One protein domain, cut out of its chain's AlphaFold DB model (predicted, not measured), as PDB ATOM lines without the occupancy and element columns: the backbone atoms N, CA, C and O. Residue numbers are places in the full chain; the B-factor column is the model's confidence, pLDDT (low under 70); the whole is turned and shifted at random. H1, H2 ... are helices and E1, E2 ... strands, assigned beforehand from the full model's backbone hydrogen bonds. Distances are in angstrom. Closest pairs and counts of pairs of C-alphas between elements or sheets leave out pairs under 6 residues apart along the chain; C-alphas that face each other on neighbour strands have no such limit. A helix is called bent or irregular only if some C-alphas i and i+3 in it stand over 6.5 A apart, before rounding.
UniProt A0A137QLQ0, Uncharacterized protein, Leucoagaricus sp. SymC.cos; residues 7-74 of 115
ATOM      1  N   LEU A   7     164.639 168.844 194.288       51.84
ATOM      2  CA  LEU A   7     164.932 169.483 193.003       51.84
ATOM      3  C   LEU A   7     163.909 169.111 191.919       51.84
ATOM      4  O   LEU A   7     163.737 169.861 190.967       51.84
ATOM      5  N   ALA A   8     163.202 167.990 192.084       56.59
ATOM      6  CA  ALA A   8     162.175 167.520 191.160       56.59
ATOM      7  C   ALA A   8     160.754 168.046 191.478       56.59
ATOM      8  O   ALA A   8     159.787 167.559 190.904       56.59
ATOM      9  N   CYS A   9     160.603 169.024 192.388       48.59
ATOM     10  CA  CYS A   9     159.323 169.665 192.745       48.59
ATOM     11  C   CYS A   9     158.199 168.732 193.252       48.59
ATOM     12  O   CYS A   9     157.037 169.138 193.315       48.59
ATOM     13  N   TYR A  10     158.509 167.512 193.692       57.09
ATOM     14  CA  TYR A  10     157.517 166.633 194.314       57.09
ATOM     15  C   TYR A  10     157.366 166.954 195.806       57.09
ATOM     16  O   TYR A  10     158.322 166.866 196.575       57.09
ATOM     17  N   GLN A  11     156.150 167.302 196.239       55.91
ATOM     18  CA  GLN A  11     155.894 167.683 197.637       55.91
ATOM     19  C   GLN A  11     155.781 166.494 198.604       55.91
ATOM     20  O   GLN A  11     156.043 166.646 199.795       55.91
ATOM     21  N   LYS A  12     155.399 165.308 198.112       71.06
ATOM     22  CA  LYS A  12     155.287 164.078 198.911       71.06
ATOM     23  C   LYS A  12     155.833 162.904 198.123       71.06
ATOM     24  O   LYS A  12     155.303 162.573 197.066       71.06
ATOM     25  N   ILE A  13     156.880 162.274 198.643       75.88
ATOM     26  CA  ILE A  13     157.579 161.199 197.938       75.88
ATOM     27  C   ILE A  13     157.452 159.919 198.740       75.88
ATOM     28  O   ILE A  13     157.929 159.823 199.873       75.88
ATOM     29  N   PHE A  14     156.788 158.950 198.122       81.12
ATOM     30  CA  PHE A  14     156.618 157.598 198.622       81.12
ATOM     31  C   PHE A  14     157.720 156.735 198.010       81.12
ATOM     32  O   PHE A  14     157.868 156.694 196.791       81.12
ATOM     33  N   ALA A  15     158.506 156.065 198.845       83.56
ATOM     34  CA  ALA A  15     159.571 155.179 198.403       83.56
ATOM     35  C   ALA A  15     159.375 153.784 199.002       83.56
ATOM     36  O   ALA A  15     159.209 153.626 200.213       83.56
ATOM     37  N   ILE A  16     159.413 152.772 198.136       84.00
ATOM     38  CA  ILE A  16     159.347 151.361 198.518       84.00
ATOM     39  C   ILE A  16     160.758 150.795 198.416       84.00
ATOM     40  O   ILE A  16     161.358 150.788 197.339       84.00
ATOM     41  N   ALA A  17     161.310 150.345 199.536       87.31
ATOM     42  CA  ALA A  17     162.646 149.766 199.589       87.31
ATOM     43  C   ALA A  17     162.824 148.937 200.856       87.31
ATOM     44  O   ALA A  17     162.140 149.159 201.845       87.31
ATOM     45  N   SER A  18     163.804 148.034 200.859       85.81
ATOM     46  CA  SER A  18     164.194 147.323 202.079       85.81
ATOM     47  C   SER A  18     164.557 148.325 203.178       85.81
ATOM     48  O   SER A  18     165.230 149.324 202.897       85.81
ATOM     49  N   SER A  19     164.173 148.022 204.417       84.56
ATOM     50  CA  SER A  19     164.520 148.772 205.637       84.56
ATOM     51  C   SER A  19     165.981 149.229 205.688       84.56
ATOM     52  O   SER A  19     166.261 150.369 206.048       84.56
ATOM     53  N   LYS A  20     166.918 148.401 205.205       88.12
ATOM     54  CA  LYS A  20     168.358 148.724 205.133       88.12
ATOM     55  C   LYS A  20     168.690 149.988 204.325       88.12
ATOM     56  O   LYS A  20     169.775 150.538 204.477       88.12
ATOM     57  N   ARG A  21     167.808 150.424 203.420       86.38
ATOM     58  CA  ARG A  21     168.009 151.586 202.534       86.38
ATOM     59  C   ARG A  21     167.189 152.809 202.947       86.38
ATOM     60  O   ARG A  21     167.259 153.834 202.271       86.38
ATOM     61  N   HIS A  22     166.415 152.725 204.029       87.38
ATOM     62  CA  HIS A  22     165.509 153.801 204.440       87.38
ATOM     63  C   HIS A  22     166.251 155.074 204.840       87.38
ATOM     64  O   HIS A  22     165.844 156.154 204.418       87.38
ATOM     65  N   ASP A  23     167.369 154.964 205.558       88.25
ATOM     66  CA  ASP A  23     168.163 156.131 205.968       88.25
ATOM     67  C   ASP A  23     168.736 156.884 204.767       88.25
ATOM     68  O   ASP A  23     168.644 158.112 204.675       88.25
ATOM     69  N   TYR A  24     169.242 156.139 203.782       85.94
ATOM     70  CA  TYR A  24     169.722 156.707 202.528       85.94
ATOM     71  C   TYR A  24     168.596 157.430 201.778       85.94
ATOM     72  O   TYR A  24     168.734 158.599 201.423       85.94
ATOM     73  N   LEU A  25     167.440 156.791 201.601       85.56
ATOM     74  CA  LEU A  25     166.306 157.390 200.892       85.56
ATOM     75  C   LEU A  25     165.723 158.608 201.624       85.56
ATOM     76  O   LEU A  25     165.320 159.583 200.984       85.56
ATOM     77  N   ARG A  26     165.740 158.602 202.961       86.12
ATOM     78  CA  ARG A  26     165.356 159.754 203.785       86.12
ATOM     79  C   ARG A  26     166.307 160.930 203.566       86.12
ATOM     80  O   ARG A  26     165.847 162.062 203.417       86.12
ATOM     81  N   SER A  27     167.613 160.663 203.484       83.62
ATOM     82  CA  SER A  27     168.622 161.690 203.179       83.62
ATOM     83  C   SER A  27     168.436 162.303 201.785       83.62
ATOM     84  O   SER A  27     168.649 163.502 201.607       83.62
ATOM     85  N   LEU A  28     167.948 161.514 200.822       82.75
ATOM     86  CA  LEU A  28     167.651 161.989 199.472       82.75
ATOM     87  C   LEU A  28     166.379 162.845 199.409       82.75
ATOM     88  O   LEU A  28     166.257 163.654 198.490       82.75
ATOM     89  N   GLY A  29     165.456 162.693 200.369       80.06
ATOM     90  CA  GLY A  29     164.218 163.475 200.469       80.06
ATOM     91  C   GLY A  29     162.912 162.674 200.449       80.06
ATOM     92  O   GLY A  29     161.858 163.283 200.282       80.06
ATOM     93  N   ALA A  30     162.944 161.348 200.626       83.31
ATOM     94  CA  ALA A  30     161.721 160.550 200.745       83.31
ATOM     95  C   ALA A  30     160.899 160.958 201.984       83.31
ATOM     96  O   ALA A  30     161.439 161.104 203.084       83.31
ATOM     97  N   THR A  31     159.589 161.132 201.799       83.62
ATOM     98  CA  THR A  31     158.640 161.541 202.848       83.62
ATOM     99  C   THR A  31     158.048 160.329 203.562       83.62
ATOM    100  O   THR A  31     157.997 160.300 204.789       83.62
ATOM    101  N   HIS A  32     157.643 159.316 202.796       84.81
ATOM    102  CA  HIS A  32     157.094 158.064 203.308       84.81
ATOM    103  C   HIS A  32     157.916 156.890 202.778       84.81
ATOM    104  O   HIS A  32     158.181 156.802 201.580       84.81
ATOM    105  N   LEU A  33     158.336 156.008 203.681       87.06
ATOM    106  CA  LEU A  33     159.211 154.876 203.398       87.06
ATOM    107  C   LEU A  33     158.510 153.594 203.816       87.06
ATOM    108  O   LEU A  33     158.043 153.501 204.950       87.06
ATOM    109  N   PHE A  34     158.465 152.619 202.915       86.94
ATOM    110  CA  PHE A  34     157.821 151.339 203.173       86.94
ATOM    111  C   PHE A  34     158.758 150.184 202.847       86.94
ATOM    112  O   PHE A  34     159.429 150.199 201.812       86.94
ATOM    113  N   ASP A  35     158.791 149.183 203.727       85.50
ATOM    114  CA  ASP A  35     159.517 147.938 203.489       85.50
ATOM    115  C   ASP A  35     158.641 146.952 202.715       85.50
ATOM    116  O   ASP A  35     157.575 146.563 203.188       85.50
ATOM    117  N   TYR A  36     159.102 146.528 201.535       84.19
ATOM    118  CA  TYR A  36     158.375 145.569 200.702       84.19
ATOM    119  C   TYR A  36     158.246 144.183 201.351       84.19
ATOM    120  O   TYR A  36     157.355 143.427 200.978       84.19
ATOM    121  N   ASN A  37     159.112 143.847 202.315       84.62
ATOM    122  CA  ASN A  37     159.026 142.597 203.073       84.62
ATOM    123  C   ASN A  37     158.039 142.677 204.247       84.62
ATOM    124  O   ASN A  37     157.830 141.673 204.929       84.62
ATOM    125  N   SER A  38     157.460 143.850 204.528       82.44
ATOM    126  CA  SER A  38     156.526 143.988 205.641       82.44
ATOM    127  C   SER A  38     155.182 143.327 205.314       82.44
ATOM    128  O   SER A  38     154.569 143.667 204.298       82.44
ATOM    129  N   PRO A  39     154.645 142.461 206.193       84.56
ATOM    130  CA  PRO A  39     153.302 141.911 206.022       84.56
ATOM    131  C   PRO A  39     152.202 142.980 206.159       84.56
ATOM    132  O   PRO A  39     151.096 142.781 205.662       84.56
ATOM    133  N   SER A  40     152.487 144.127 206.795       86.12
ATOM    134  CA  SER A  40     151.543 145.245 206.966       86.12
ATOM    135  C   SER A  40     151.601 146.292 205.851       86.12
ATOM    136  O   SER A  40     150.802 147.227 205.868       86.12
ATOM    137  N   LEU A  41     152.497 146.132 204.868       82.75
ATOM    138  CA  LEU A  41     152.805 147.120 203.826       82.75
ATOM    139  C   LEU A  41     151.560 147.769 203.209       82.75
ATOM    140  O   LEU A  41     151.472 148.988 203.088       82.75
ATOM    141  N   ILE A  42     150.591 146.944 202.817       80.88
ATOM    142  CA  ILE A  42     149.371 147.403 202.149       80.88
ATOM    143  C   ILE A  42     148.530 148.281 203.075       80.88
ATOM    144  O   ILE A  42     147.986 149.294 202.636       80.88
ATOM    145  N   ASN A  43     148.443 147.926 204.356       82.56
ATOM    146  CA  ASN A  43     147.708 148.718 205.333       82.56
ATOM    147  C   ASN A  43     148.395 150.069 205.563       82.56
ATOM    148  O   ASN A  43     147.742 151.106 205.489       82.56
ATOM    149  N   ASP A  44     149.719 150.059 205.723       82.00
ATOM    150  CA  ASP A  44     150.517 151.266 205.959       82.00
ATOM    151  C   ASP A  44     150.431 152.244 204.775       82.00
ATOM    152  O   ASP A  44     150.274 153.455 204.963       82.00
ATOM    153  N   ILE A  45     150.465 151.723 203.542       81.75
ATOM    154  CA  ILE A  45     150.264 152.516 202.321       81.75
ATOM    155  C   ILE A  45     148.846 153.083 202.287       81.75
ATOM    156  O   ILE A  45     148.675 154.278 202.053       81.75
ATOM    157  N   ASN A  46     147.826 152.261 202.544       81.94
ATOM    158  CA  ASN A  46     146.439 152.719 202.535       81.94
ATOM    159  C   ASN A  46     146.212 153.829 203.565       81.94
ATOM    160  O   ASN A  46     145.562 154.822 203.248       81.94
ATOM    161  N   THR A  47     146.784 153.721 204.762       82.31
ATOM    162  CA  THR A  47     146.724 154.786 205.767       82.31
ATOM    163  C   THR A  47     147.431 156.054 205.286       82.31
ATOM    164  O   THR A  47     146.863 157.140 205.392       82.31
ATOM    165  N   ALA A  48     148.630 155.935 204.708       80.12
ATOM    166  CA  ALA A  48     149.407 157.085 204.245       80.12
ATOM    167  C   ALA A  48     148.793 157.796 203.020       80.12
ATOM    168  O   ALA A  48     148.938 159.009 202.872       80.12
ATOM    169  N   VAL A  49     148.091 157.056 202.156       75.12
ATOM    170  CA  VAL A  49     147.379 157.576 200.973       75.12
ATOM    171  C   VAL A  49     145.963 158.071 201.327       75.12
ATOM    172  O   VAL A  49     145.353 158.811 200.559       75.12
ATOM    173  N   GLY A  50     145.440 157.726 202.510       70.75
ATOM    174  CA  GLY A  50     144.094 158.098 202.966       70.75
ATOM    175  C   GLY A  50     142.989 157.091 202.608       70.75
ATOM    176  O   GLY A  50     141.809 157.355 202.857       70.75
ATOM    177  N   GLY A  51     143.348 155.926 202.070       61.62
ATOM    178  CA  GLY A  51     142.490 154.776 201.780       61.62
ATOM    179  C   GLY A  51     142.754 154.168 200.394       61.62
ATOM    180  O   GLY A  51     143.349 154.827 199.541       61.62
ATOM    181  N   PRO A  52     142.295 152.930 200.134       54.91
ATOM    182  CA  PRO A  52     142.460 152.298 198.829       54.91
ATOM    183  C   PRO A  52     141.650 153.054 197.769       54.91
ATOM    184  O   PRO A  52     140.425 153.110 197.847       54.91
ATOM    185  N   GLY A  53     142.336 153.643 196.782       57.59
ATOM    186  CA  GLY A  53     141.727 154.131 195.537       57.59
ATOM    187  C   GLY A  53     140.561 155.107 195.716       57.59
ATOM    188  O   GLY A  53     139.600 155.049 194.954       57.59
ATOM    189  N   LYS A  54     140.620 155.971 196.735       56.97
ATOM    190  CA  LYS A  54     139.493 156.813 197.165       56.97
ATOM    191  C   LYS A  54     139.099 157.947 196.222       56.97
ATOM    192  O   LYS A  54     138.196 158.691 196.578       56.97
ATOM    193  N   ASP A  55     139.729 158.087 195.063       66.88
ATOM    194  CA  ASP A  55     139.281 159.052 194.066       66.88
ATOM    195  C   ASP A  55     138.477 158.324 192.973       66.88
ATOM    196  O   ASP A  55     139.071 157.689 192.090       66.88
ATOM    197  N   PRO A  56     137.128 158.379 193.021       73.06
ATOM    198  CA  PRO A  56     136.274 157.777 192.001       73.06
ATOM    199  C   PRO A  56     136.584 158.343 190.614       73.06
ATOM    200  O   PRO A  56     136.537 157.617 189.625       73.06
ATOM    201  N   VAL A  57     136.987 159.618 190.552       75.62
ATOM    202  CA  VAL A  57     137.316 160.307 189.306       75.62
ATOM    203  C   VAL A  57     138.555 159.685 188.682       75.62
ATOM    204  O   VAL A  57     138.544 159.386 187.491       75.62
ATOM    205  N   LEU A  58     139.607 159.432 189.466       74.12
ATOM    206  CA  LEU A  58     140.796 158.754 188.946       74.12
ATOM    207  C   LEU A  58     140.478 157.308 188.560       74.12
ATOM    208  O   LEU A  58     140.900 156.858 187.501       74.12
ATOM    209  N   LYS A  59     139.692 156.582 189.357       75.25
ATOM    210  CA  LYS A  59     139.330 155.197 189.024       75.25
ATOM    211  C   LYS A  59     138.609 155.091 187.675       75.25
ATOM    212  O   LYS A  59     138.888 154.169 186.911       75.25
ATOM    213  N   GLU A  60     137.711 156.025 187.383       79.94
ATOM    214  CA  GLU A  60     136.893 156.009 186.167       79.94
ATOM    215  C   GLU A  60     137.585 156.667 184.969       79.94
ATOM    216  O   GLU A  60     137.418 156.213 183.840       79.94
ATOM    217  N   LYS A  61     138.375 157.725 185.191       81.88
ATOM    218  CA  LYS A  61     138.916 158.564 184.108       81.88
ATOM    219  C   LYS A  61     140.396 158.347 183.817       81.88
ATOM    220  O   LYS A  61     140.846 158.762 182.751       81.88
ATOM    221  N   LEU A  62     141.160 157.696 184.700       83.00
ATOM    222  CA  LEU A  62     142.611 157.559 184.525       83.00
ATOM    223  C   LEU A  62     142.972 156.822 183.231       83.00
ATOM    224  O   LEU A  62     143.734 157.353 182.432       83.00
ATOM    225  N   MET A  63     142.415 155.627 183.016       82.25
ATOM    226  CA  MET A  63     142.717 154.809 181.833       82.25
ATOM    227  C   MET A  63     142.071 155.320 180.535       82.25
ATOM    228  O   MET A  63     142.796 155.424 179.550       82.25
ATOM    229  N   PRO A  64     140.764 155.646 180.481       87.69
ATOM    230  CA  PRO A  64     140.133 156.003 179.211       87.69
ATOM    231  C   PRO A  64     140.320 157.466 178.786       87.69
ATOM    232  O   PRO A  64     140.174 157.749 177.603       87.69
ATOM    233  N   VAL A  65     140.602 158.393 179.712       84.62
ATOM    234  CA  VAL A  65     140.619 159.842 179.417       84.62
ATOM    235  C   VAL A  65     141.993 160.450 179.676       84.62
ATOM    236  O   VAL A  65     142.621 160.981 178.767       84.62
ATOM    237  N   ILE A  66     142.500 160.333 180.903       83.25
ATOM    238  CA  ILE A  66     143.722 161.034 181.316       83.25
ATOM    239  C   ILE A  66     144.954 160.440 180.620       83.25
ATOM    240  O   ILE A  66     145.795 161.182 180.123       83.25
ATOM    241  N   LEU A  67     145.078 159.110 180.567       84.25
ATOM    242  CA  LEU A  67     146.258 158.457 179.995       84.25
ATOM    243  C   LEU A  67     146.441 158.755 178.490       84.25
ATOM    244  O   LEU A  67     147.555 159.134 178.126       84.25
ATOM    245  N   PRO A  68     145.409 158.652 177.622       85.38
ATOM    246  CA  PRO A  68     145.532 159.047 176.219       85.38
ATOM    247  C   PRO A  68     145.951 160.508 176.040       85.38
ATOM    248  O   PRO A  68     146.863 160.776 175.266       85.38
ATOM    249  N   GLU A  69     145.364 161.437 176.803       86.38
ATOM    250  CA  GLU A  69     145.731 162.857 176.726       86.38
ATOM    251  C   GLU A  69     147.190 163.112 177.122       86.38
ATOM    252  O   GLU A  69     147.864 163.952 176.528       86.38
ATOM    253  N   LEU A  70     147.691 162.415 178.145       86.88
ATOM    254  CA  LEU A  70     149.079 162.561 178.586       86.88
ATOM    255  C   LEU A  70     150.074 162.005 177.561       86.88
ATOM    256  O   LEU A  70     151.168 162.555 177.431       86.88
ATOM    257  N   LEU A  71     149.698 160.934 176.855       83.56
ATOM    258  CA  LEU A  71     150.482 160.369 175.756       83.56
ATOM    259  C   LEU A  71     150.483 161.303 174.541       83.56
ATOM    260  O   LEU A  71     151.543 161.547 173.974       83.56
ATOM    261  N   GLU A  72     149.325 161.860 174.175       86.06
ATOM    262  CA  GLU A  72     149.188 162.815 173.064       86.06
ATOM    263  C   GLU A  72     149.988 164.097 173.312       86.06
ATOM    264  O   GLU A  72     150.627 164.627 172.408       86.06
ATOM    265  N   LYS A  73     150.002 164.575 174.560       87.25
ATOM    266  CA  LYS A  73     150.782 165.749 174.973       87.25
ATOM    267  C   LYS A  73     152.266 165.445 175.215       87.25
ATOM    268  O   LYS A  73     152.977 166.327 175.685       87.25
ATOM    269  N   GLU A  74     152.712 164.210 174.968       82.50
ATOM    270  CA  GLU A  74     154.084 163.726 175.192       82.50
ATOM    271  C   GLU A  74     154.617 163.946 176.626       82.50
ATOM    272  O   GLU A  74     155.822 163.896 176.877       82.50
TER     273      GLU A  74
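Overview. This is residues 7 to 74 of the 115 residues of an uncharacterized protein of Leucoagaricus sp. SymC.cos (UniProt A0A137QLQ0). A small, loose body has a short pair of parallel strands, E1 and E2, in its middle, with H1 over one side of the pair and H2 over the other. A third helix, H3, is kinked and reaches away from this body beyond the link at residues 50 to 55; its residues 59 to 65 and 67 to 72 stick out. The printed part has 68 residues, with two named strands and three named helices in the order E1, H1, E2, H2, H3, and its class is mostly helix. The sheet has the order E1, E2 and is parallel. The whole is loose, with a radius of gyration of the C-alphas of 15.2 A and spans of 39 by 29 by 18 A.

Along the chain. E1 is residues 14 to 16, 6.8 A from first to last C-alpha, and begins at C-alpha 14 at (156.618, 157.598, 198.622). H1 is residues 19 to 28, 14.9 A long. E2 is residues 32 to 34, 6.8 A long. H2 is residues 41 to 49, 12.1 A long, with C-alpha 41 at (152.805, 147.120, 203.826). H3 is residues 56 to 72, 23.5 A long, and ends at C-alpha 72 at (149.188, 162.815, 173.064). H1 and H3 are irregular: C-alphas 20 and 23 are 7.5 A apart, and C-alphas 60 and 63 are 7.4 A apart. H3 has a kink of 59 degrees near residue 63.

Arrangement. E1 and E2 are parallel neighbours, with 17 degrees between their directions. N 15 and O 32 are 2.9 A apart and N 34 and O 15 are 3.0 A apart, both within hydrogen-bond range. E1, H1 and E2 form a strand-helix-strand unit, two parallel neighbour strands with a helix between them along the chain, and its crossover is right-handed. The closest C-alphas of H1 and E2 are those of His 22 and Leu 33, 6.5 A apart. The closest C-alphas of E2 and H2 are those of Phe 34 and Leu 41, 6.6 A apart. E1 and H2 are near each other, with 5 pairs of C-alphas within 10 A. H1 and H2 are apart, and H3 is apart from E1, E2, H1 and H2. In H2 every O i to N i+4 pair is within hydrogen-bond range; in H1 4 of 6 are, and in H3 8 of 13.

Size, cuts and confidence. The two C-alphas farthest apart are those of Lys 20 and Glu 72, 39.9 A. The printed part has no cut. The links E1 to H1 and H1 to E2 are tight, and E2 to H2 and H2 to H3 are short. Residues 59 to 65 and 67 to 74 stand free. The mean pLDDT of the printed part is 79.0; residues 7 to 11 and 51 to 55 are under 70.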